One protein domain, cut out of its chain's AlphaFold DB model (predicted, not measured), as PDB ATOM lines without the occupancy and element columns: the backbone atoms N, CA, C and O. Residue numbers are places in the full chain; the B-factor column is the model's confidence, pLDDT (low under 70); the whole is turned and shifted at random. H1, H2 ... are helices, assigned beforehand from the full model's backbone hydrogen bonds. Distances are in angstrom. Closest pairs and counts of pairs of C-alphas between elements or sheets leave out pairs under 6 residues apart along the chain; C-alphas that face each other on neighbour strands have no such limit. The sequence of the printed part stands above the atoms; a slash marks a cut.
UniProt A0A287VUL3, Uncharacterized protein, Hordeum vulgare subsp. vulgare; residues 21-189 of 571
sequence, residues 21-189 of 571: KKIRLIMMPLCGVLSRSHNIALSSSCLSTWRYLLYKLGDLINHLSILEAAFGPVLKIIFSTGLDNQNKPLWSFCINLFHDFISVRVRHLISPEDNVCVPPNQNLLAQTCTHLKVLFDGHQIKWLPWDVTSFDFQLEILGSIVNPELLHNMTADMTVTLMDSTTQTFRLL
ATOM      1  N   LYS A  21     -48.022 -46.617 -51.572       84.62
ATOM      2  CA  LYS A  21     -49.144 -46.935 -50.669       84.62
ATOM      3  C   LYS A  21     -48.710 -47.826 -49.503       84.62
ATOM      4  O   LYS A  21     -49.093 -47.549 -48.370       84.62
ATOM      5  N   LYS A  22     -47.892 -48.855 -49.753       86.75
ATOM      6  CA  LYS A  22     -47.364 -49.735 -48.694       86.75
ATOM      7  C   LYS A  22     -46.502 -48.967 -47.693       86.75
ATOM      8  O   LYS A  22     -46.685 -49.131 -46.493       86.75
ATOM      9  N   ILE A  23     -45.619 -48.093 -48.175       88.19
ATOM     10  CA  ILE A  23     -44.765 -47.265 -47.315       88.19
ATOM     11  C   ILE A  23     -45.622 -46.344 -46.445       88.19
ATOM     12  O   ILE A  23     -45.461 -46.334 -45.228       88.19
ATOM     13  N   ARG A  24     -46.608 -45.651 -47.027       88.00
ATOM     14  CA  ARG A  24     -47.536 -44.803 -46.259       88.00
ATOM     15  C   ARG A  24     -48.314 -45.584 -45.195       88.00
ATOM     16  O   ARG A  24     -48.498 -45.070 -44.096       88.00
ATOM     17  N   LEU A  25     -48.736 -46.816 -45.489       90.00
ATOM     18  CA  LEU A  25     -49.417 -47.681 -44.516       90.00
ATOM     19  C   LEU A  25     -48.513 -48.071 -43.339       90.00
ATOM     20  O   LEU A  25     -48.991 -48.105 -42.211       90.00
ATOM     21  N   ILE A  26     -47.221 -48.321 -43.581       89.62
ATOM     22  CA  ILE A  26     -46.238 -48.609 -42.520       89.62
ATOM     23  C   ILE A  26     -45.929 -47.346 -41.703       89.62
ATOM     24  O   ILE A  26     -45.787 -47.411 -40.483       89.62
ATOM     25  N   MET A  27     -45.853 -46.188 -42.361       93.56
ATOM     26  CA  MET A  27     -45.551 -44.910 -41.712       93.56
ATOM     27  C   MET A  27     -46.706 -44.382 -40.860       93.56
ATOM     28  O   MET A  27     -46.461 -43.750 -39.840       93.56
ATOM     29  N   MET A  28     -47.958 -44.663 -41.227       92.06
ATOM     30  CA  MET A  28     -49.146 -44.177 -40.520       92.06
ATOM     31  C   MET A  28     -49.149 -44.473 -39.006       92.06
ATOM     32  O   MET A  28     -49.334 -43.525 -38.239       92.06
ATOM     33  N   PRO A  29     -48.926 -45.716 -38.528       90.69
ATOM     34  CA  PRO A  29     -48.848 -45.983 -37.093       90.69
ATOM     35  C   PRO A  29     -47.638 -45.309 -36.434       90.69
ATOM     36  O   PRO A  29     -47.782 -44.779 -35.336       90.69
ATOM     37  N   LEU A  30     -46.474 -45.266 -37.097       91.88
ATOM     38  CA  LEU A  30     -45.272 -44.609 -36.563       91.88
ATOM     39  C   LEU A  30     -45.505 -43.108 -36.355       91.88
ATOM     40  O   LEU A  30     -45.291 -42.592 -35.259       91.88
ATOM     41  N   CYS A  31     -46.007 -42.423 -37.382       91.50
ATOM     42  CA  CYS A  31     -46.374 -41.015 -37.309       91.50
ATOM     43  C   CYS A  31     -47.468 -40.786 -36.260       91.50
ATOM     44  O   CYS A  31     -47.352 -39.876 -35.449       91.50
ATOM     45  N   GLY A  32     -48.495 -41.640 -36.220       90.25
ATOM     46  CA  GLY A  32     -49.587 -41.528 -35.255       90.25
ATOM     47  C   GLY A  32     -49.128 -41.627 -33.798       90.25
ATOM     48  O   GLY A  32     -49.625 -40.879 -32.958       90.25
ATOM     49  N   VAL A  33     -48.175 -42.514 -33.495       89.69
ATOM     50  CA  VAL A  33     -47.593 -42.633 -32.150       89.69
ATOM     51  C   VAL A  33     -46.710 -41.431 -31.828       89.69
ATOM     52  O   VAL A  33     -46.882 -40.833 -30.768       89.69
ATOM     53  N   LEU A  34     -45.818 -41.037 -32.743       89.81
ATOM     54  CA  LEU A  34     -44.913 -39.900 -32.546       89.81
ATOM     55  C   LEU A  34     -45.661 -38.576 -32.349       89.81
ATOM     56  O   LEU A  34     -45.274 -37.786 -31.499       89.81
ATOM     57  N   SER A  35     -46.753 -38.344 -33.081       87.25
ATOM     58  CA  SER A  35     -47.544 -37.113 -32.957       87.25
ATOM     59  C   SER A  35     -48.386 -37.040 -31.679       87.25
ATOM     60  O   SER A  35     -48.814 -35.954 -31.306       87.25
ATOM     61  N   ARG A  36     -48.690 -38.177 -31.039       84.44
ATOM     62  CA  ARG A  36     -49.605 -38.240 -29.881       84.44
ATOM     63  C   ARG A  36     -48.903 -38.525 -28.560       84.44
ATOM     64  O   ARG A  36     -49.495 -38.309 -27.506       84.44
ATOM     65  N   SER A  37     -47.694 -39.077 -28.596       76.88
ATOM     66  CA  SER A  37     -46.978 -39.483 -27.393       76.88
ATOM     67  C   SER A  37     -45.955 -38.442 -26.965       76.88
ATOM     68  O   SER A  37     -45.027 -38.132 -27.702       76.88
ATOM     69  N   HIS A  38     -46.060 -37.996 -25.715       75.81
ATOM     70  CA  HIS A  38     -45.008 -37.232 -25.039       75.81
ATOM     71  C   HIS A  38     -43.977 -38.141 -24.339       75.81
ATOM     72  O   HIS A  38     -43.102 -37.663 -23.624       75.81
ATOM     73  N   ASN A  39     -44.067 -39.467 -24.508       84.44
ATOM     74  CA  ASN A  39     -43.149 -40.405 -23.868       84.44
ATOM     75  C   ASN A  39     -41.878 -40.584 -24.713       84.44
ATOM     76  O   ASN A  39     -41.895 -41.248 -25.750       84.44
ATOM     77  N   ILE A  40     -40.755 -40.058 -24.218       82.88
ATOM     78  CA  ILE A  40     -39.447 -40.096 -24.894       82.88
ATOM     79  C   ILE A  40     -39.007 -41.525 -25.229       82.88
ATOM     80  O   ILE A  40     -38.434 -41.751 -26.294       82.88
ATOM     81  N   ALA A  41     -39.261 -42.501 -24.352       83.69
ATOM     82  CA  ALA A  41     -38.853 -43.887 -24.579       83.69
ATOM     83  C   ALA A  41     -39.658 -44.522 -25.720       83.69
ATOM     84  O   ALA A  41     -39.088 -45.189 -26.586       83.69
ATOM     85  N   LEU A  42     -40.969 -44.255 -25.765       86.31
ATOM     86  CA  LEU A  42     -41.824 -44.708 -26.862       86.31
ATOM     87  C   LEU A  42     -41.416 -44.049 -28.185       86.31
ATOM     88  O   LEU A  42     -41.271 -44.741 -29.193       86.31
ATOM     89  N   SER A  43     -41.156 -42.739 -28.170       88.38
ATOM     90  CA  SER A  43     -40.687 -42.004 -29.345       88.38
ATOM     91  C   SER A  43     -39.316 -42.490 -29.816       88.38
ATOM     92  O   SER A  43     -39.122 -42.706 -31.008       88.38
ATOM     93  N   SER A  44     -38.390 -42.773 -28.898       85.06
ATOM     94  CA  SER A  44     -37.072 -43.340 -29.222       85.06
ATOM     95  C   SER A  44     -37.186 -44.728 -29.860       85.06
ATOM     96  O   SER A  44     -36.484 -45.029 -30.828       85.06
ATOM     97  N   SER A  45     -38.096 -45.571 -29.362       86.44
ATOM     98  CA  SER A  45     -38.391 -46.875 -29.966       86.44
ATOM     99  C   SER A  45     -38.956 -46.725 -31.383       86.44
ATOM    100  O   SER A  45     -38.460 -47.352 -32.320       86.44
ATOM    101  N   CYS A  46     -39.904 -45.801 -31.582       90.31
ATOM    102  CA  CYS A  46     -40.447 -45.490 -32.906       90.31
ATOM    103  C   CYS A  46     -39.361 -44.994 -33.873       90.31
ATOM    104  O   CYS A  46     -39.327 -45.441 -35.017       90.31
ATOM    105  N   LEU A  47     -38.443 -44.131 -33.421       89.31
ATOM    106  CA  LEU A  47     -37.305 -43.668 -34.225       89.31
ATOM    107  C   LEU A  47     -36.333 -44.803 -34.571       89.31
ATOM    108  O   LEU A  47     -35.767 -44.813 -35.664       89.31
ATOM    109  N   SER A  48     -36.180 -45.786 -33.685       85.94
ATOM    110  CA  SER A  48     -35.358 -46.975 -33.934       85.94
ATOM    111  C   SER A  48     -35.968 -47.844 -35.039       85.94
ATOM    112  O   SER A  48     -35.279 -48.220 -35.991       85.94
ATOM    113  N   THR A  49     -37.278 -48.107 -34.966       89.69
ATOM    114  CA  THR A  49     -38.025 -48.822 -36.014       89.69
ATOM    115  C   THR A  49     -38.023 -48.055 -37.334       89.69
ATOM    116  O   THR A  49     -37.777 -48.638 -38.389       89.69
ATOM    117  N   TRP A  50     -38.252 -46.743 -37.281       92.44
ATOM    118  CA  TRP A  50     -38.215 -45.866 -38.446       92.44
ATOM    119  C   TRP A  50     -36.849 -45.895 -39.130       92.44
ATOM    120  O   TRP A  50     -36.772 -46.116 -40.335       92.44
ATOM    121  N   ARG A  51     -35.755 -45.774 -38.377       88.31
ATOM    122  CA  ARG A  51     -34.409 -45.860 -38.945       88.31
ATOM    123  C   ARG A  51     -34.138 -47.213 -39.598       88.31
ATOM    124  O   ARG A  51     -33.537 -47.262 -40.670       88.31
ATOM    125  N   TYR A  52     -34.577 -48.307 -38.979       88.25
ATOM    126  CA  TYR A  52     -34.443 -49.632 -39.583       88.25
ATOM    127  C   TYR A  52     -35.221 -49.740 -40.901       88.25
ATOM    128  O   TYR A  52     -34.721 -50.321 -41.863       88.25
ATOM    129  N   LEU A  53     -36.410 -49.133 -40.978       90.75
ATOM    130  CA  LEU A  53     -37.167 -49.023 -42.223       90.75
ATOM    131  C   LEU A  53     -36.376 -48.245 -43.285       90.75
ATOM    132  O   LEU A  53     -36.243 -48.745 -44.398       90.75
ATOM    133  N   LEU A  54     -35.807 -47.082 -42.945       90.69
ATOM    134  CA  LEU A  54     -34.970 -46.301 -43.870       90.69
ATOM    135  C   LEU A  54     -33.784 -47.120 -44.396       90.69
ATOM    136  O   LEU A  54     -33.523 -47.127 -45.594       90.69
ATOM    137  N   TYR A  55     -33.115 -47.871 -43.519       88.25
ATOM    138  CA  TYR A  55     -32.044 -48.791 -43.906       88.25
ATOM    139  C   TYR A  55     -32.535 -49.871 -44.885       88.25
ATOM    140  O   TYR A  55     -31.886 -50.140 -45.896       88.25
ATOM    141  N   LYS A  56     -33.697 -50.480 -44.617       89.88
ATOM    142  CA  LYS A  56     -34.272 -51.539 -45.462       89.88
ATOM    143  C   LYS A  56     -34.804 -51.053 -46.804       89.88
ATOM    144  O   LYS A  56     -34.879 -51.860 -47.727       89.88
ATOM    145  N   LEU A  57     -35.146 -49.773 -46.928       88.44
ATOM    146  CA  LEU A  57     -35.522 -49.179 -48.211       88.44
ATOM    147  C   LEU A  57     -34.341 -49.127 -49.193       88.44
ATOM    148  O   LEU A  57     -34.574 -49.083 -50.400       88.44
ATOM    149  N   GLY A  58     -33.094 -49.199 -48.709       86.94
ATOM    150  CA  GLY A  58     -31.906 -49.184 -49.562       86.94
ATOM    151  C   GLY A  58     -31.896 -47.948 -50.458       86.94
ATOM    152  O   GLY A  58     -32.210 -46.857 -49.997       86.94
ATOM    153  N   ASP A  59     -31.606 -48.123 -51.745       85.75
ATOM    154  CA  ASP A  59     -31.476 -47.003 -52.686       85.75
ATOM    155  C   ASP A  59     -32.812 -46.284 -52.957       85.75
ATOM    156  O   ASP A  59     -32.810 -45.106 -53.322       85.75
ATOM    157  N   LEU A  60     -33.955 -46.947 -52.708       86.62
ATOM    158  CA  LEU A  60     -35.292 -46.380 -52.931       86.62
ATOM    159  C   LEU A  60     -35.558 -45.138 -52.079       86.62
ATOM    160  O   LEU A  60     -36.383 -44.310 -52.466       86.62
ATOM    161  N   ILE A  61     -34.882 -45.001 -50.930       88.75
ATOM    162  CA  ILE A  61     -35.066 -43.847 -50.045       88.75
ATOM    163  C   ILE A  61     -34.692 -42.529 -50.723       88.75
ATOM    164  O   ILE A  61     -35.222 -41.494 -50.348       88.75
ATOM    165  N   ASN A  62     -33.830 -42.561 -51.741       88.56
ATOM    166  CA  ASN A  62     -33.324 -41.364 -52.407       88.56
ATOM    167  C   ASN A  62     -34.303 -40.778 -53.439       88.56
ATOM    168  O   ASN A  62     -34.078 -39.682 -53.944       88.56
ATOM    169  N   HIS A  63     -35.403 -41.471 -53.754       89.06
ATOM    170  CA  HIS A  63     -36.460 -40.904 -54.589       89.06
ATOM    171  C   HIS A  63     -37.294 -39.892 -53.797       89.06
ATOM    172  O   HIS A  63     -37.807 -40.223 -52.728       89.06
ATOM    173  N   LEU A  64     -37.518 -38.700 -54.365       89.00
ATOM    174  CA  LEU A  64     -38.264 -37.605 -53.723       89.00
ATOM    175  C   LEU A  64     -39.601 -38.056 -53.120       89.00
ATOM    176  O   LEU A  64     -39.876 -37.790 -51.954       89.00
ATOM    177  N   SER A  65     -40.398 -38.827 -53.862       88.69
ATOM    178  CA  SER A  65     -41.677 -39.336 -53.358       88.69
ATOM    179  C   SER A  65     -41.516 -40.202 -52.102       88.69
ATOM    180  O   SER A  65     -42.358 -40.172 -51.210       88.69
ATOM    181  N   ILE A  66     -40.438 -40.983 -52.005       90.69
ATOM    182  CA  ILE A  66     -40.170 -41.814 -50.829       90.69
ATOM    183  C   ILE A  66     -39.648 -40.960 -49.673       90.69
ATOM    184  O   ILE A  66     -40.095 -41.168 -48.544       90.69
ATOM    185  N   LEU A  67     -38.797 -39.961 -49.935       91.38
ATOM    186  CA  LEU A  67     -38.392 -38.973 -48.928       91.38
ATOM    187  C   LEU A  67     -39.617 -38.282 -48.315       91.38
ATOM    188  O   LEU A  67     -39.757 -38.248 -47.093       91.38
ATOM    189  N   GLU A  68     -40.553 -37.821 -49.143       91.38
ATOM    190  CA  GLU A  68     -41.789 -37.159 -48.710       91.38
ATOM    191  C   GLU A  68     -42.747 -38.080 -47.942       91.38
ATOM    192  O   GLU A  68     -43.495 -37.609 -47.085       91.38
ATOM    193  N   ALA A  69     -42.754 -39.386 -48.223       90.12
ATOM    194  CA  ALA A  69     -43.635 -40.335 -47.539       90.12
ATOM    195  C   ALA A  69     -43.032 -40.977 -46.287       90.12
ATOM    196  O   ALA A  69     -43.787 -41.306 -45.373       90.12
ATOM    197  N   ALA A  70     -41.719 -41.205 -46.254       91.44
ATOM    198  CA  ALA A  70     -41.059 -41.986 -45.211       91.44
ATOM    199  C   ALA A  70     -40.121 -41.157 -44.332       91.44
ATOM    200  O   ALA A  70     -40.066 -41.388 -43.127       91.44
ATOM    201  N   PHE A  71     -39.386 -40.203 -44.901       93.38
ATOM    202  CA  PHE A  71     -38.353 -39.466 -44.172       93.38
ATOM    203  C   PHE A  71     -38.890 -38.152 -43.594       93.38
ATOM    204  O   PHE A  71     -38.898 -37.951 -42.380       93.38
ATOM    205  N   GLY A  72     -39.425 -37.289 -44.459       93.31
ATOM    206  CA  GLY A  72     -39.897 -35.950 -44.106       93.31
ATOM    207  C   GLY A  72     -40.971 -35.900 -43.016       93.31
ATOM    208  O   GLY A  72     -40.840 -35.072 -42.117       93.31
ATOM    209  N   PRO A  73     -42.007 -36.765 -43.022       93.62
ATOM    210  CA  PRO A  73     -43.071 -36.704 -42.023       93.62
ATOM    211  C   PRO A  73     -42.568 -36.879 -40.589       93.62
ATOM    212  O   PRO A  73     -43.027 -36.175 -39.698       93.62
ATOM    213  N   VAL A  74     -41.602 -37.774 -40.356       94.38
ATOM    214  CA  VAL A  74     -41.045 -37.994 -39.012       94.38
ATOM    215  C   VAL A  74     -40.235 -36.788 -38.553       94.38
ATOM    216  O   VAL A  74     -40.440 -36.327 -37.433       94.38
ATOM    217  N   LEU A  75     -39.387 -36.233 -39.426       93.75
ATOM    218  CA  LEU A  75     -38.635 -35.012 -39.123       93.75
ATOM    219  C   LEU A  75     -39.578 -33.855 -38.779       93.75
ATOM    220  O   LEU A  75     -39.424 -33.233 -37.735       93.75
ATOM    221  N   LYS A  76     -40.604 -33.621 -39.607       92.75
ATOM    222  CA  LYS A  76     -41.615 -32.576 -39.386       92.75
ATOM    223  C   LYS A  76     -42.363 -32.764 -38.066       92.75
ATOM    224  O   LYS A  76     -42.551 -31.790 -37.349       92.75
ATOM    225  N   ILE A  77     -42.754 -33.994 -37.718       91.62
ATOM    226  CA  ILE A  77     -43.430 -34.283 -36.442       91.62
ATOM    227  C   ILE A  77     -42.519 -33.941 -35.262       91.62
ATOM    228  O   ILE A  77     -42.940 -33.206 -34.375       91.62
ATOM    229  N   ILE A  78     -41.274 -34.426 -35.260       90.06
ATOM    230  CA  ILE A  78     -40.338 -34.141 -34.165       90.06
ATOM    231  C   ILE A  78     -40.069 -32.636 -34.072       90.06
ATOM    232  O   ILE A  78     -40.214 -32.058 -32.997       90.06
ATOM    233  N   PHE A  79     -39.777 -31.975 -35.193       89.25
ATOM    234  CA  PHE A  79     -39.515 -30.539 -35.186       89.25
ATOM    235  C   PHE A  79     -40.739 -29.713 -34.777       89.25
ATOM    236  O   PHE A  79     -40.592 -28.735 -34.056       89.25
ATOM    237  N   SER A  80     -41.963 -30.149 -35.088       86.94
ATOM    238  CA  SER A  80     -43.187 -29.449 -34.664       86.94
ATOM    239  C   SER A  80     -43.436 -29.445 -33.151       86.94
ATOM    240  O   SER A  80     -44.214 -28.628 -32.670       86.94
ATOM    241  N   THR A  81     -42.780 -30.326 -32.385       81.75
ATOM    242  CA  THR A  81     -42.941 -30.381 -30.919       81.75
ATOM    243  C   THR A  81     -42.120 -29.332 -30.161       81.75
ATOM    244  O   THR A  81     -42.318 -29.169 -28.959       81.75
ATOM    245  N   GLY A  82     -41.245 -28.591 -30.853       78.62
ATOM    246  CA  GLY A  82     -40.323 -27.615 -30.255       78.62
ATOM    247  C   GLY A  82     -39.156 -28.287 -29.533       78.62
ATOM    248  O   GLY A  82     -39.233 -29.467 -29.220       78.62
ATOM    249  N   LEU A  83     -38.051 -27.578 -29.304       80.81
ATOM    250  CA  LEU A  83     -36.898 -28.099 -28.563       80.81
ATOM    251  C   LEU A  83     -37.069 -27.818 -27.064       80.81
ATOM    252  O   LEU A  83     -37.193 -26.665 -26.661       80.81
ATOM    253  N   ASP A  84     -37.032 -28.863 -26.245       80.12
ATOM    254  CA  ASP A  84     -37.038 -28.791 -24.785       80.12
ATOM    255  C   ASP A  84     -36.005 -29.766 -24.180       80.12
ATOM    256  O   ASP A  84     -35.376 -30.564 -24.876       80.12
ATOM    257  N   ASN A  85     -35.805 -29.717 -22.859       79.94
ATOM    258  CA  ASN A  85     -34.838 -30.588 -22.174       79.94
ATOM    259  C   ASN A  85     -35.172 -32.089 -22.279       79.94
ATOM    260  O   ASN A  85     -34.277 -32.926 -22.175       79.94
ATOM    261  N   GLN A  86     -36.445 -32.436 -22.450       81.06
ATOM    262  CA  GLN A  86     -36.943 -33.809 -22.490       81.06
ATOM    263  C   GLN A  86     -36.784 -34.421 -23.891       81.06
ATOM    264  O   GLN A  86     -36.345 -35.561 -24.039       81.06
ATOM    265  N   ASN A  87     -37.091 -33.662 -24.936       82.50
ATOM    266  CA  ASN A  87     -37.107 -34.097 -26.325       82.50
ATOM    267  C   ASN A  87     -35.787 -33.823 -27.068       82.50
ATOM    268  O   ASN A  87     -35.599 -34.317 -28.184       82.50
ATOM    269  N   LYS A  88     -34.837 -33.122 -26.430       81.38
ATOM    270  CA  LYS A  88     -33.489 -32.848 -26.950       81.38
ATOM    271  C   LYS A  88     -32.789 -34.056 -27.593       81.38
ATOM    272  O   LYS A  88     -32.197 -33.882 -28.661       81.38
ATOM    273  N   PRO A  89     -32.859 -35.288 -27.044       82.88
ATOM    274  CA  PRO A  89     -32.245 -36.452 -27.686       82.88
ATOM    275  C   PRO A  89     -32.908 -36.845 -29.015       82.88
ATOM    276  O   PRO A  89     -32.212 -37.266 -29.939       82.88
ATOM    277  N   LEU A  90     -34.234 -36.691 -29.127       86.06
ATOM    278  CA  LEU A  90     -34.999 -36.989 -30.344       86.06
ATOM    279  C   LEU A  90     -34.667 -35.975 -31.445       86.06
ATOM    280  O   LEU A  90     -34.427 -36.354 -32.591       86.06
ATOM    281  N   TRP A  91     -34.584 -34.698 -31.068       86.81
ATOM    282  CA  TRP A  91     -34.135 -33.609 -31.934       86.81
ATOM    283  C   TRP A  91     -32.708 -33.818 -32.433       86.81
ATOM    284  O   TRP A  91     -32.471 -33.783 -33.639       86.81
ATOM    285  N   SER A  92     -31.773 -34.104 -31.521       84.38
ATOM    286  CA  SER A  92     -30.375 -34.405 -31.855       84.38
ATOM    287  C   SER A  92     -30.274 -35.567 -32.844       84.38
ATOM    288  O   SER A  92     -29.550 -35.476 -33.834       84.38
ATOM    289  N   PHE A  93     -31.039 -36.641 -32.638       85.19
ATOM    290  CA  PHE A  93     -31.074 -37.772 -33.563       85.19
ATOM    291  C   PHE A  93     -31.568 -37.372 -34.961       85.19
ATOM    292  O   PHE A  93     -30.926 -37.702 -35.959       85.19
ATOM    293  N   CYS A  94     -32.681 -36.638 -35.041       90.00
ATOM    294  CA  CYS A  94     -33.292 -36.238 -36.309       90.00
ATOM    295  C   CYS A  94     -32.439 -35.224 -37.086       90.00
ATOM    296  O   CYS A  94     -32.262 -35.387 -38.291       90.00
ATOM    297  N   ILE A  95     -31.860 -34.226 -36.407       87.88
ATOM    298  CA  ILE A  95     -30.945 -33.254 -37.028       87.88
ATOM    299  C   ILE A  95     -29.695 -33.957 -37.552       87.88
ATOM    300  O   ILE A  95     -29.314 -33.724 -38.693       87.88
ATOM    301  N   ASN A  96     -29.082 -34.852 -36.770       85.25
ATOM    302  CA  ASN A  96     -27.890 -35.571 -37.221       85.25
ATOM    303  C   ASN A  96     -28.178 -36.478 -38.420       85.25
ATOM    304  O   ASN A  96     -27.356 -36.566 -39.327       85.25
ATOM    305  N   LEU A  97     -29.349 -37.117 -38.464       88.06
ATOM    306  CA  LEU A  97     -29.738 -37.937 -39.606       88.06
ATOM    307  C   LEU A  97     -30.001 -37.097 -40.867       88.06
ATOM    308  O   LEU A  97     -29.625 -37.491 -41.969       88.06
ATOM    309  N   PHE A  98     -30.615 -35.925 -40.712       90.88
ATOM    310  CA  PHE A  98     -30.816 -34.983 -41.811       90.88
ATOM    311  C   PHE A  98     -29.495 -34.375 -42.308       90.88
ATOM    312  O   PHE A  98     -29.264 -34.268 -43.511       90.88
ATOM    313  N   HIS A  99     -28.592 -34.051 -41.387       87.19
ATOM    314  CA  HIS A  99     -27.235 -33.604 -41.681       87.19
ATOM    315  C   HIS A  99     -26.431 -34.680 -42.428       87.19
ATOM    316  O   HIS A  99     -25.739 -34.368 -43.397       87.19
ATOM    317  N   ASP A 100     -26.547 -35.952 -42.025       85.12
ATOM    318  CA  ASP A 100     -25.938 -37.087 -42.727       85.12
ATOM    319  C   ASP A 100     -26.430 -37.159 -44.182       85.12
ATOM    320  O   ASP A 100     -25.609 -37.142 -45.100       85.12
ATOM    321  N   PHE A 101     -27.749 -37.081 -44.399       88.62
ATOM    322  CA  PHE A 101     -28.356 -37.035 -45.734       88.62
ATOM    323  C   PHE A 101     -27.825 -35.877 -46.602       88.62
ATOM    324  O   PHE A 101     -27.430 -36.099 -47.749       88.62
ATOM    325  N   ILE A 102     -27.758 -34.649 -46.072       89.06
ATOM    326  CA  ILE A 102     -27.256 -33.481 -46.823       89.06
ATOM    327  C   ILE A 102     -25.774 -33.644 -47.181       89.06
ATOM    328  O   ILE A 102     -25.363 -33.336 -48.304       89.06
ATOM    329  N   SER A 103     -24.970 -34.134 -46.238       85.81
ATOM    330  CA  SER A 103     -23.510 -34.160 -46.361       85.81
ATOM    331  C   SER A 103     -22.982 -35.100 -47.451       85.81
ATOM    332  O   SER A 103     -21.863 -34.915 -47.925       85.81
ATOM    333  N   VAL A 104     -23.777 -36.080 -47.897       84.69
ATOM    334  CA  VAL A 104     -23.373 -37.070 -48.914       84.69
ATOM    335  C   VAL A 104     -22.962 -36.407 -50.227       84.69
ATOM    336  O   VAL A 104     -22.007 -36.847 -50.867       84.69
ATOM    337  N   ARG A 105     -23.623 -35.305 -50.601       82.69
ATOM    338  CA  ARG A 105     -23.277 -34.524 -51.800       82.69
ATOM    339  C   ARG A 105     -21.864 -33.947 -51.725       82.69
ATOM    340  O   ARG A 105     -21.149 -33.973 -52.720       82.69
ATOM    341  N   VAL A 106     -21.474 -33.451 -50.552       79.81
ATOM    342  CA  VAL A 106     -20.146 -32.873 -50.307       79.81
ATOM    343  C   VAL A 106     -19.083 -33.979 -50.273       79.81
ATOM    344  O   VAL A 106     -18.047 -33.851 -50.921       79.81
ATOM    345  N   ARG A 107     -19.369 -35.112 -49.610       73.62
ATOM    346  CA  ARG A 107     -18.454 -36.271 -49.529       73.62
ATOM    347  C   ARG A 107     -18.100 -36.842 -50.903       73.62
ATOM    348  O   ARG A 107     -16.927 -37.039 -51.196       73.62
ATOM    349  N   HIS A 108     -19.105 -37.045 -51.758       64.88
ATOM    350  CA  HIS A 108     -18.942 -37.701 -53.059       64.88
ATOM    351  C   HIS A 108     -17.980 -36.963 -54.013       64.88
ATOM    352  O   HIS A 108     -17.463 -37.577 -54.946       64.88
ATOM    353  N   LEU A 109     -17.740 -35.658 -53.826       61.12
ATOM    354  CA  LEU A 109     -16.825 -34.893 -54.681       61.12
ATOM    355  C   LEU A 109     -15.414 -34.694 -54.108       61.12
ATOM    356  O   LEU A 109     -14.498 -34.486 -54.898       61.12
ATOM    357  N   ILE A 110     -15.230 -34.744 -52.783       58.62
ATOM    358  CA  ILE A 110     -13.922 -34.504 -52.141       58.62
ATOM    359  C   ILE A 110     -13.041 -35.760 -52.192       58.62
ATOM    360  O   ILE A 110     -11.846 -35.658 -52.452       58.62
ATOM    361  N   SER A 111     -13.626 -36.946 -52.001       54.12
ATOM    362  CA  SER A 111     -12.979 -38.229 -52.286       54.12
ATOM    363  C   SER A 111     -14.062 -39.281 -52.557       54.12
ATOM    364  O   SER A 111     -14.821 -39.611 -51.647       54.12
ATOM    365  N   PRO A 112     -14.180 -39.806 -53.788       53.66
ATOM    366  CA  PRO A 112     -15.111 -40.894 -54.094       53.66
ATOM    367  C   PRO A 112     -14.733 -42.215 -53.402       53.66
ATOM    368  O   PRO A 112     -15.570 -43.111 -53.313       53.66
ATOM    369  N   GLU A 113     -13.477 -42.340 -52.951       46.41
ATOM    370  CA  GLU A 113     -12.873 -43.590 -52.465       46.41
ATOM    371  C   GLU A 113     -12.555 -43.575 -50.959       46.41
ATOM    372  O   GLU A 113     -12.513 -44.642 -50.346       46.41
ATOM    373  N   ASP A 114     -12.428 -42.402 -50.326       41.69
ATOM    374  CA  ASP A 114     -12.243 -42.291 -48.876       41.69
ATOM    375  C   ASP A 114     -13.554 -41.959 -48.161       41.69
ATOM    376  O   ASP A 114     -14.224 -40.964 -48.445       41.69
ATOM    377  N   ASN A 115     -13.870 -42.752 -47.133       44.44
ATOM    378  CA  ASN A 115     -14.887 -42.456 -46.123       44.44
ATOM    379  C   ASN A 115     -14.462 -41.252 -45.256       44.44
ATOM    380  O   ASN A 115     -14.264 -41.380 -44.046       44.44
ATOM    381  N   VAL A 116     -14.289 -40.071 -45.853       42.34
ATOM    382  CA  VAL A 116     -14.050 -38.837 -45.107       42.34
ATOM    383  C   VAL A 116     -15.354 -38.478 -44.397       42.34
ATOM    384  O   VAL A 116     -16.303 -37.959 -44.989       42.34
ATOM    385  N   CYS A 117     -15.427 -38.813 -43.109       49.62
ATOM    386  CA  CYS A 117     -16.532 -38.421 -42.248       49.62
ATOM    387  C   CYS A 117     -16.537 -36.898 -42.104       49.62
ATOM    388  O   CYS A 117     -15.684 -36.334 -41.420       49.62
ATOM    389  N   VAL A 118     -17.536 -36.232 -42.690       54.41
ATOM    390  CA  VAL A 118     -17.924 -34.899 -42.216       54.41
ATOM    391  C   VAL A 118     -18.262 -35.063 -40.733       54.41
ATOM    392  O   VAL A 118     -19.091 -35.926 -40.415       54.41
ATOM    393  N   PRO A 119     -17.616 -34.316 -39.818       56.28
ATOM    394  CA  PRO A 119     -17.902 -34.458 -38.404       56.28
ATOM    395  C   PRO A 119     -19.406 -34.236 -38.190       56.28
ATOM    396  O   PRO A 119     -19.966 -33.287 -38.748       56.28
ATOM    397  N   PRO A 120     -20.084 -35.119 -37.434       58.72
ATOM    398  CA  PRO A 120     -21.494 -34.929 -37.136       58.72
ATOM    399  C   PRO A 120     -21.698 -33.593 -36.416       58.72
ATOM    400  O   PRO A 120     -20.749 -33.028 -35.869       58.72
ATOM    401  N   ASN A 121     -22.927 -33.082 -36.412       55.59
ATOM    402  CA  ASN A 121     -23.236 -31.775 -35.841       55.59
ATOM    403  C   ASN A 121     -22.925 -31.754 -34.332       55.59
ATOM    404  O   ASN A 121     -23.713 -32.223 -33.503       55.59
ATOM    405  N   GLN A 122     -21.738 -31.251 -33.975       58.38
ATOM    406  CA  GLN A 122     -21.175 -31.394 -32.631       58.38
ATOM    407  C   GLN A 122     -21.970 -30.630 -31.573       58.38
ATOM    408  O   GLN A 122     -21.997 -31.048 -30.413       58.38
ATOM    409  N   ASN A 123     -22.708 -29.603 -31.996       56.44
ATOM    410  CA  ASN A 123     -23.518 -28.747 -31.134       56.44
ATOM    411  C   ASN A 123     -24.654 -29.522 -30.434       56.44
ATOM    412  O   ASN A 123     -25.084 -29.148 -29.344       56.44
ATOM    413  N   LEU A 124     -25.090 -30.659 -30.999       55.62
ATOM    414  CA  LEU A 124     -26.105 -31.550 -30.410       55.62
ATOM    415  C   LEU A 124     -25.583 -32.955 -30.047       55.62
ATOM    416  O   LEU A 124     -26.331 -33.752 -29.468       55.62
ATOM    417  N   LEU A 125     -24.323 -33.289 -30.356       49.91
ATOM    418  CA  LEU A 125     -23.738 -34.628 -30.136       49.91
ATOM    419  C   LEU A 125     -23.474 -34.974 -28.667       49.91
ATOM    420  O   LEU A 125     -23.497 -36.152 -28.284       49.91
ATOM    421  N   ALA A 126     -23.223 -33.973 -27.823       43.44
ATOM    422  CA  ALA A 126     -22.879 -34.210 -26.422       43.44
ATOM    423  C   ALA A 126     -24.026 -34.860 -25.617       43.44
ATOM    424  O   ALA A 126     -23.799 -35.331 -24.507       43.44
ATOM    425  N   GLN A 127     -25.252 -34.914 -26.159       50.59
ATOM    426  CA  GLN A 127     -26.461 -35.168 -25.364       50.59
ATOM    427  C   GLN A 127     -27.456 -36.158 -26.000       50.59
ATOM    428  O   GLN A 127     -28.583 -36.298 -25.527       50.59
ATOM    429  N   THR A 128     -27.062 -36.889 -27.049       51.12
ATOM    430  CA  THR A 128     -27.857 -38.013 -27.571       51.12
ATOM    431  C   THR A 128     -27.875 -39.160 -26.551       51.12
ATOM    432  O   THR A 128     -26.818 -39.554 -26.048       51.12
ATOM    433  N   CYS A 129     -29.051 -39.730 -26.255       51.91
ATOM    434  CA  CYS A 129     -29.168 -40.920 -25.404       51.91
ATOM    435  C   CYS A 129     -28.273 -42.055 -25.927       51.91
ATOM    436  O   CYS A 129     -28.227 -42.296 -27.134       51.91
ATOM    437  N   THR A 130     -27.619 -42.797 -25.030       54.41
ATOM    438  CA  THR A 130     -26.772 -43.960 -25.363       54.41
ATOM    439  C   THR A 130     -27.478 -44.952 -26.293       54.41
ATOM    440  O   THR A 130     -26.887 -45.389 -27.275       54.41
ATOM    441  N   HIS A 131     -28.771 -45.212 -26.070       54.56
ATOM    442  CA  HIS A 131     -29.600 -46.054 -26.942       54.56
ATOM    443  C   HIS A 131     -29.713 -45.554 -28.393       54.56
ATOM    444  O   HIS A 131     -29.733 -46.367 -29.311       54.56
ATOM    445  N   LEU A 132     -29.766 -44.237 -28.620       58.25
ATOM    446  CA  LEU A 132     -29.839 -43.651 -29.964       58.25
ATOM    447  C   LEU A 132     -28.450 -43.508 -30.605       58.25
ATOM    448  O   LEU A 132     -28.348 -43.561 -31.829       58.25
ATOM    449  N   LYS A 133     -27.382 -43.385 -29.800       60.59
ATOM    450  CA  LYS A 133     -25.989 -43.422 -30.281       60.59
ATOM    451  C   LYS A 133     -25.639 -44.781 -30.883       60.59
ATOM    452  O   LYS A 133     -25.180 -44.820 -32.014       60.59
ATOM    453  N   VAL A 134     -25.982 -45.878 -30.198       59.25
ATOM    454  CA  VAL A 134     -25.742 -47.257 -30.681       59.25
ATOM    455  C   VAL A 134     -26.394 -47.521 -32.043       59.25
ATOM    456  O   VAL A 134     -25.885 -48.308 -32.839       59.25
ATOM    457  N   LEU A 135     -27.502 -46.842 -32.363       58.81
ATOM    458  CA  LEU A 135     -28.112 -46.971 -33.684       58.81
ATOM    459  C   LEU A 135     -27.174 -46.486 -34.793       58.81
ATOM    460  O   LEU A 135     -27.200 -47.080 -35.870       58.81
ATOM    461  N   PHE A 136     -26.368 -45.438 -34.554       60.16
ATOM    462  CA  PHE A 136     -25.425 -44.892 -35.541       60.16
ATOM    463  C   PHE A 136     -24.333 -45.882 -35.938       60.16
ATOM    464  O   PHE A 136     -23.933 -45.867 -37.098       60.16
ATOM    465  N   ASP A 137     -23.999 -46.815 -35.052       59.34
ATOM    466  CA  ASP A 137     -22.896 -47.754 -35.244       59.34
ATOM    467  C   ASP A 137     -23.301 -49.044 -35.987       59.34
ATOM    468  O   ASP A 137     -22.444 -49.737 -36.528       59.34
ATOM    469  N   GLY A 138     -24.597 -49.390 -36.040       59.16
ATOM    470  CA  GLY A 138     -25.045 -50.711 -36.518       59.16
ATOM    471  C   GLY A 138     -25.537 -50.790 -37.971       59.16
ATOM    472  O   GLY A 138     -25.234 -51.751 -38.672       59.16
ATOM    473  N   HIS A 139     -26.332 -49.817 -38.432       66.88
ATOM    474  CA  HIS A 139     -26.990 -49.871 -39.748       66.88
ATOM    475  C   HIS A 139     -26.873 -48.523 -40.474       66.88
ATOM    476  O   HIS A 139     -27.571 -47.560 -40.127       66.88
ATOM    477  N   GLN A 140     -25.996 -48.452 -41.479       74.06
ATOM    478  CA  GLN A 140     -25.807 -47.262 -42.315       74.06
ATOM    479  C   GLN A 140     -26.870 -47.189 -43.413       74.06
ATOM    480  O   GLN A 140     -27.090 -48.156 -44.143       74.06
ATOM    481  N   ILE A 141     -27.535 -46.039 -43.530       83.62
ATOM    482  CA  ILE A 141     -28.504 -45.785 -44.600       83.62
ATOM    483  C   ILE A 141     -27.737 -45.416 -45.871       83.62
ATOM    484  O   ILE A 141     -26.792 -44.631 -45.828       83.62
ATOM    485  N   LYS A 142     -28.142 -45.994 -47.004       85.06
ATOM    486  CA  LYS A 142     -27.523 -45.750 -48.313       85.06
ATOM    487  C   LYS A 142     -28.052 -44.461 -48.934       85.06
ATOM    488  O   LYS A 142     -28.899 -44.479 -49.827       85.06
ATOM    489  N   TRP A 143     -27.565 -43.337 -48.431       87.75
ATOM    490  CA  TRP A 143     -27.823 -42.042 -49.043       87.75
ATOM    491  C   TRP A 143     -27.054 -41.911 -50.357       87.75
ATOM    492  O   TRP A 143     -25.865 -42.224 -50.425       87.75
ATOM    493  N   LEU A 144     -27.728 -41.423 -51.391       85.38
ATOM    494  CA  LEU A 144     -27.119 -41.018 -52.652       85.38
ATOM    495  C   LEU A 144     -26.998 -39.488 -52.698       85.38
ATOM    496  O   LEU A 144     -27.754 -38.793 -52.013       85.38
ATOM    497  N   PRO A 145     -26.067 -38.937 -53.499       83.94
ATOM    498  CA  PRO A 145     -25.963 -37.496 -53.682       83.94
ATOM    499  C   PRO A 145     -27.292 -36.916 -54.172       83.94
ATOM    500  O   PRO A 145     -27.809 -37.313 -55.214       83.94
ATOM    501  N   TRP A 146     -27.827 -35.955 -53.426       86.25
ATOM    502  CA  TRP A 146     -29.071 -35.280 -53.775       86.25
ATOM    503  C   TRP A 146     -28.907 -34.370 -55.006       86.25
ATOM    504  O   TRP A 146     -27.792 -33.968 -55.360       86.25
ATOM    505  N   ASP A 147     -30.019 -34.045 -55.669       81.94
ATOM    506  CA  ASP A 147     -30.082 -33.188 -56.859       81.94
ATOM    507  C   ASP A 147     -31.045 -31.995 -56.677       81.94
ATOM    508  O   ASP A 147     -31.682 -31.836 -55.630       81.94
ATOM    509  N   VAL A 148     -31.170 -31.155 -57.711       83.31
ATOM    510  CA  VAL A 148     -32.040 -29.961 -57.710       83.31
ATOM    511  C   VAL A 148     -33.519 -30.299 -57.508       83.31
ATOM    512  O   VAL A 148     -34.264 -29.485 -56.957       83.31
ATOM    513  N   THR A 149     -33.959 -31.491 -57.931       84.12
ATOM    514  CA  THR A 149     -35.360 -31.918 -57.797       84.12
ATOM    515  C   THR A 149     -35.713 -32.166 -56.342       84.12
ATOM    516  O   THR A 149     -36.807 -31.820 -55.903       84.12
ATOM    517  N   SER A 150     -34.761 -32.697 -55.574       85.88
ATOM    518  CA  SER A 150     -34.945 -32.878 -54.144       85.88
ATOM    519  C   SER A 150     -34.830 -31.574 -53.363       85.88
ATOM    520  O   SER A 150     -35.485 -31.490 -52.341       85.88
ATOM    521  N   PHE A 151     -34.106 -30.552 -53.849       89.38
ATOM    522  CA  PHE A 151     -33.701 -29.356 -53.081       89.38
ATOM    523  C   PHE A 151     -34.820 -28.663 -52.277       89.38
ATOM    524  O   PHE A 151     -34.589 -28.195 -51.161       89.38
ATOM    525  N   ASP A 152     -36.045 -28.628 -52.814       90.62
ATOM    526  CA  ASP A 152     -37.204 -28.057 -52.110       90.62
ATOM    527  C   ASP A 152     -37.533 -28.822 -50.822       90.62
ATOM    528  O   ASP A 152     -37.902 -28.210 -49.822       90.62
ATOM    529  N   PHE A 153     -37.337 -30.142 -50.814       91.88
ATOM    530  CA  PHE A 153     -37.489 -30.988 -49.636       91.88
ATOM    531  C   PHE A 153     -36.482 -30.605 -48.543       91.88
ATOM    532  O   PHE A 153     -36.882 -30.430 -47.394       91.88
ATOM    533  N   GLN A 154     -35.191 -30.428 -48.862       92.62
ATOM    534  CA  GLN A 154     -34.193 -30.020 -47.859       92.62
ATOM    535  C   GLN A 154     -34.544 -28.651 -47.264       92.62
ATOM    536  O   GLN A 154     -34.497 -28.484 -46.043       92.62
ATOM    537  N   LEU A 155     -34.941 -27.688 -48.103       92.31
ATOM    538  CA  LEU A 155     -35.363 -26.363 -47.642       92.31
ATOM    539  C   LEU A 155     -36.638 -26.429 -46.790       92.31
ATOM    540  O   LEU A 155     -36.733 -25.747 -45.774       92.31
ATOM    541  N   GLU A 156     -37.608 -27.276 -47.140       92.19
ATOM    542  CA  GLU A 156     -38.835 -27.450 -46.357       92.19
ATOM    543  C   GLU A 156     -38.552 -28.019 -44.956       92.19
ATOM    544  O   GLU A 156     -39.112 -27.551 -43.958       92.19
ATOM    545  N   ILE A 157     -37.652 -29.002 -44.857       92.44
ATOM    546  CA  ILE A 157     -37.229 -29.557 -43.567       92.44
ATOM    547  C   ILE A 157     -36.478 -28.507 -42.742       92.44
ATOM    548  O   ILE A 157     -36.790 -28.351 -41.562       92.44
ATOM    549  N   LEU A 158     -35.566 -27.734 -43.343       90.75
ATOM    550  CA  LEU A 158     -34.904 -26.614 -42.657       90.75
ATOM    551  C   LEU A 158     -35.909 -25.563 -42.167       90.75
ATOM    552  O   LEU A 158     -35.820 -25.112 -41.029       90.75
ATOM    553  N   GLY A 159     -36.904 -25.212 -42.982       88.31
ATOM    554  CA  GLY A 159     -37.961 -24.277 -42.588       88.31
ATOM    555  C   GLY A 159     -38.804 -24.784 -41.415       88.31
ATOM    556  O   GLY A 159     -39.233 -23.994 -40.581       88.31
ATOM    557  N   SER A 160     -38.983 -26.103 -41.304       87.38
ATOM    558  CA  SER A 160     -39.689 -26.728 -40.176       87.38
ATOM    559  C   SER A 160     -38.918 -26.602 -38.855       87.38
ATOM    560  O   SER A 160     -39.531 -26.608 -37.791       87.38
ATOM    561  N   ILE A 161     -37.587 -26.478 -38.920       86.25
ATOM    562  CA  ILE A 161     -36.715 -26.267 -37.755       86.25
ATOM    563  C   ILE A 161     -36.801 -24.812 -37.270       86.25
ATOM    564  O   ILE A 161     -36.879 -24.567 -36.069       86.25
ATOM    565  N   VAL A 162     -36.827 -23.847 -38.196       79.06
ATOM    566  CA  VAL A 162     -36.805 -22.397 -37.907       79.06
ATOM    567  C   VAL A 162     -38.222 -21.819 -37.733       79.06
ATOM    568  O   VAL A 162     -38.498 -20.675 -38.083       79.06
ATOM    569  N   ASN A 163     -39.163 -22.602 -37.201       78.62
ATOM    570  CA  ASN A 163     -40.530 -22.127 -36.991       78.62
ATOM    571  C   ASN A 163     -40.604 -21.179 -35.764       78.62
ATOM    572  O   ASN A 163     -40.289 -21.607 -34.650       78.62
ATOM    573  N   PRO A 164     -41.067 -19.920 -35.912       69.75
ATOM    574  CA  PRO A 164     -41.122 -18.941 -34.827       69.75
ATOM    575  C   PRO A 164     -42.028 -19.330 -33.667       69.75
ATOM    576  O   PRO A 164     -41.760 -18.944 -32.531       69.75
ATOM    577  N   GLU A 165     -43.105 -20.073 -33.938       72.81
ATOM    578  CA  GLU A 165     -44.026 -20.538 -32.894       72.81
ATOM    579  C   GLU A 165     -43.298 -21.429 -31.881       72.81
ATOM    580  O   GLU A 165     -43.610 -21.414 -30.692       72.81
ATOM    581  N   LEU A 166     -42.271 -22.148 -32.341       72.75
ATOM    582  CA  LEU A 166     -41.441 -22.999 -31.498       72.75
ATOM    583  C   LEU A 166     -40.444 -22.182 -30.678       72.75
ATOM    584  O   LEU A 166     -40.169 -22.532 -29.535       72.75
ATOM    585  N   LEU A 167     -39.918 -21.090 -31.245       72.38
ATOM    586  CA  LEU A 167     -38.907 -20.245 -30.601       72.38
ATOM    587  C   LEU A 167     -39.457 -19.491 -29.383       72.38
ATOM    588  O   LEU A 167     -38.695 -19.175 -28.473       72.38
ATOM    589  N   HIS A 168     -40.767 -19.219 -29.329       69.44
ATOM    590  CA  HIS A 168     -41.369 -18.430 -28.247       69.44
ATOM    591  C   HIS A 168     -41.236 -19.077 -26.860       69.44
ATOM    592  O   HIS A 168     -41.149 -18.371 -25.857       69.44
ATOM    593  N   ASN A 169     -41.194 -20.409 -26.804       69.50
ATOM    594  CA  ASN A 169     -41.199 -21.167 -25.552       69.50
ATOM    595  C   ASN A 169     -39.804 -21.674 -25.140       69.50
ATOM    596  O   ASN A 169     -39.684 -22.366 -24.129       69.50
ATOM    597  N   MET A 170     -38.755 -21.363 -25.911       76.94
ATOM    598  CA  MET A 170     -37.395 -21.849 -25.659       76.94
ATOM    599  C   MET A 170     -36.621 -20.934 -24.708       76.94
ATOM    600  O   MET A 170     -36.792 -19.714 -24.695       76.94
ATOM    601  N   THR A 171     -35.715 -21.522 -23.924       81.06
ATOM    602  CA  THR A 171     -34.718 -20.746 -23.174       81.06
ATOM    603  C   THR A 171     -33.643 -20.204 -24.118       81.06
ATOM    604  O   THR A 171     -33.397 -20.776 -25.180       81.06
ATOM    605  N   ALA A 172     -32.957 -19.128 -23.720       79.88
ATOM    606  CA  ALA A 172     -31.898 -18.518 -24.530       79.88
ATOM    607  C   ALA A 172     -30.819 -19.536 -24.963       79.88
ATOM    608  O   ALA A 172     -30.487 -19.607 -26.143       79.88
ATOM    609  N   ASP A 173     -30.357 -20.394 -24.048       80.81
ATOM    610  CA  ASP A 173     -29.348 -21.425 -24.341       80.81
ATOM    611  C   ASP A 173     -29.823 -22.451 -25.386       80.81
ATOM    612  O   ASP A 173     -29.047 -22.906 -26.234       80.81
ATOM    613  N   MET A 174     -31.106 -22.829 -25.344       81.81
ATOM    614  CA  MET A 174     -31.697 -23.745 -26.327       81.81
ATOM    615  C   MET A 174     -31.801 -23.086 -27.697       81.81
ATOM    616  O   MET A 174     -31.472 -23.721 -28.697       81.81
ATOM    617  N   THR A 175     -32.203 -21.817 -27.732       82.75
ATOM    618  CA  THR A 175     -32.280 -21.019 -28.956       82.75
ATOM    619  C   THR A 175     -30.916 -20.895 -29.626       82.75
ATOM    620  O   THR A 175     -30.816 -21.140 -30.825       82.75
ATOM    621  N   VAL A 176     -29.855 -20.604 -28.863       83.31
ATOM    622  CA  VAL A 176     -28.477 -20.546 -29.385       83.31
ATOM    623  C   VAL A 176     -28.046 -21.909 -29.930       83.31
ATOM    624  O   VAL A 176     -27.626 -22.011 -31.078       83.31
ATOM    625  N   THR A 177     -28.254 -22.985 -29.163       83.38
ATOM    626  CA  THR A 177     -27.908 -24.349 -29.606       83.38
ATOM    627  C   THR A 177     -28.626 -24.725 -30.910       83.38
ATOM    628  O   THR A 177     -28.033 -25.328 -31.811       83.38
ATOM    629  N   LEU A 178     -29.914 -24.382 -31.020       85.94
ATOM    630  CA  LEU A 178     -30.718 -24.614 -32.215       85.94
ATOM    631  C   LEU A 178     -30.206 -23.784 -33.395       85.94
ATOM    632  O   LEU A 178     -30.078 -24.318 -34.499       85.94
ATOM    633  N   MET A 179     -29.886 -22.510 -33.164       84.62
ATOM    634  CA  MET A 179     -29.337 -21.604 -34.169       84.62
ATOM    635  C   MET A 179     -28.042 -22.152 -34.757       84.62
ATOM    636  O   MET A 179     -27.944 -22.299 -35.975       84.62
ATOM    637  N   ASP A 180     -27.091 -22.533 -33.907       85.25
ATOM    638  CA  ASP A 180     -25.790 -23.053 -34.331       85.25
ATOM    639  C   ASP A 180     -25.944 -24.361 -35.111       85.25
ATOM    640  O   ASP A 180     -25.376 -24.537 -36.192       85.25
ATOM    641  N   SER A 181     -26.792 -25.263 -34.613       85.06
ATOM    642  CA  SER A 181     -27.039 -26.557 -35.255       85.06
ATOM    643  C   SER A 181     -27.703 -26.406 -36.625       85.06
ATOM    644  O   SER A 181     -27.325 -27.076 -37.593       85.06
ATOM    645  N   THR A 182     -28.689 -25.516 -36.725       88.50
ATOM    646  CA  THR A 182     -29.415 -25.271 -37.976       88.50
ATOM    647  C   THR A 182     -28.528 -24.541 -38.975       88.50
ATOM    648  O   THR A 182     -28.478 -24.935 -40.138       88.50
ATOM    649  N   THR A 183     -27.760 -23.553 -38.516       89.12
ATOM    650  CA  THR A 183     -26.782 -22.824 -39.335       89.12
ATOM    651  C   THR A 183     -25.727 -23.772 -39.898       89.12
ATOM    652  O   THR A 183     -25.444 -23.720 -41.090       89.12
ATOM    653  N   GLN A 184     -25.186 -24.691 -39.092       88.44
ATOM    654  CA  GLN A 184     -24.226 -25.690 -39.570       88.44
ATOM    655  C   GLN A 184     -24.827 -26.596 -40.654       88.44
ATOM    656  O   GLN A 184     -24.192 -26.872 -41.670       88.44
ATOM    657  N   THR A 185     -26.073 -27.033 -40.463       89.12
ATOM    658  CA  THR A 185     -26.781 -27.865 -41.448       89.12
ATOM    659  C   THR A 185     -27.044 -27.089 -42.743       89.12
ATOM    660  O   THR A 185     -26.885 -27.627 -43.837       89.12
ATOM    661  N   PHE A 186     -27.392 -25.807 -42.629       91.81
ATOM    662  CA  PHE A 186     -27.577 -24.912 -43.764       91.81
ATOM    663  C   PHE A 186     -26.264 -24.643 -44.516       91.81
ATOM    664  O   PHE A 186     -26.250 -24.738 -45.740       91.81
ATOM    665  N   ARG A 187     -25.143 -24.419 -43.818       90.75
ATOM    666  CA  ARG A 187     -23.807 -24.297 -44.436       90.75
ATOM    667  C   ARG A 187     -23.447 -25.522 -45.266       90.75
ATOM    668  O   ARG A 187     -23.035 -25.384 -46.409       90.75
ATOM    669  N   LEU A 188     -23.681 -26.724 -44.746       87.50
ATOM    670  CA  LEU A 188     -23.446 -27.955 -45.508       87.50
ATOM    671  C   LEU A 188     -24.328 -28.070 -46.749       87.50
ATOM    672  O   LEU A 188     -23.882 -28.575 -47.781       87.50
ATOM    673  N   LEU A 189     -25.575 -27.604 -46.663       90.88
ATOM    674  CA  LEU A 189     -26.457 -27.546 -47.823       90.88
ATOM    675  C   LEU A 189     -25.888 -26.597 -48.887       90.88
ATOM    676  O   LEU A 189     -25.826 -26.976 -50.055       90.88
TER     677      LEU A 189
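AT A GLANCE: This is residues 21 to 189 of the 571 residues of an uncharacterized protein of Hordeum vulgare subsp. vulgare (UniProt A0A287VUL3). Look for a bundle of six helices, H1, H2, H3, H4, H7 and H9, running up and down, each against the one before it in the chain; H4 and H3 lie nearest the middle, with H1 on one side and H9 on the other. The short H6 runs along H2 on the outside. The printed part has 169 residues with nine named helices, H1 to H9 in order, and no named strand: all helix. It is compact, with a radius of gyration of the C-alphas of 15.3 A, and rounded, spanning 43 by 35 by 31 A.

HOW THE PARTS SIT: Begin at H1, residues 21 to 36, which with residues 30 to 34 alone touches H2, residues 40 to 62; the closest C-alphas, Leu 34 and Ser 43, are 5.7 A apart in this hairpin. H3, residues 64 to 80, touches H1 at a shallow tilt of 3 degrees, the same way, closest at C-alphas 24 and 69, 6.1 A. H2 and H3 form a hairpin, closest at C-alphas 61 and 67, 6.0 A. H4, residues 88 to 110, makes a hairpin with H3 at a steep tilt of 39 degrees, closest at C-alphas 75 and 94, 6.2 A. H5, residues 122 to 125, touches H9, residues 172 to 189, closest at C-alphas 123 and 181, 5.8 A. H6, residues 130 to 138, only just touches H2, with 3 pairs of C-alphas within 8 A, closest at 48 and 135, 7.3 A. H7, residues 151 to 161, touches H3, closest at C-alphas 79 and 161, 5.7 A. H8, residues 164 to 167, touches no helix. H9 touches H4, closest at C-alphas 99 and 185, 5.8 A; H1 and H9 are apart. Every O i to N i+4 pair is within hydrogen-bond range in H7 and H9, but 10 of 12 in H1, 14 of 19 in H2, 10 of 13 in H3, 15 of 19 in H4 and 1 of 5 in H6, where 5 of 6 O i to N i+3 pairs are; H5 and H8 are too short for an i+4 pair.

IN THESE COORDINATES: Find C-alpha 21 at (-49.144, -46.935, -50.669); from there H1 runs 22.5 A. H2 runs 28.2 A, H3 21.3 A, and H4 31.9 A from C-alpha 88 at (-33.489, -32.848, -26.950). H7 runs 15.9 A, and H9 25.6 A to C-alpha 189 at (-26.457, -27.546, -47.823).

THE WHOLE: The C-alphas farthest apart, Glu 113 and His 168, are 45.1 A apart. The printed part has no cut; the links H4 to H5 and H6 to H7 are long. Confidence is under 70 at residues 108 to 139, 164, and 168 to 169.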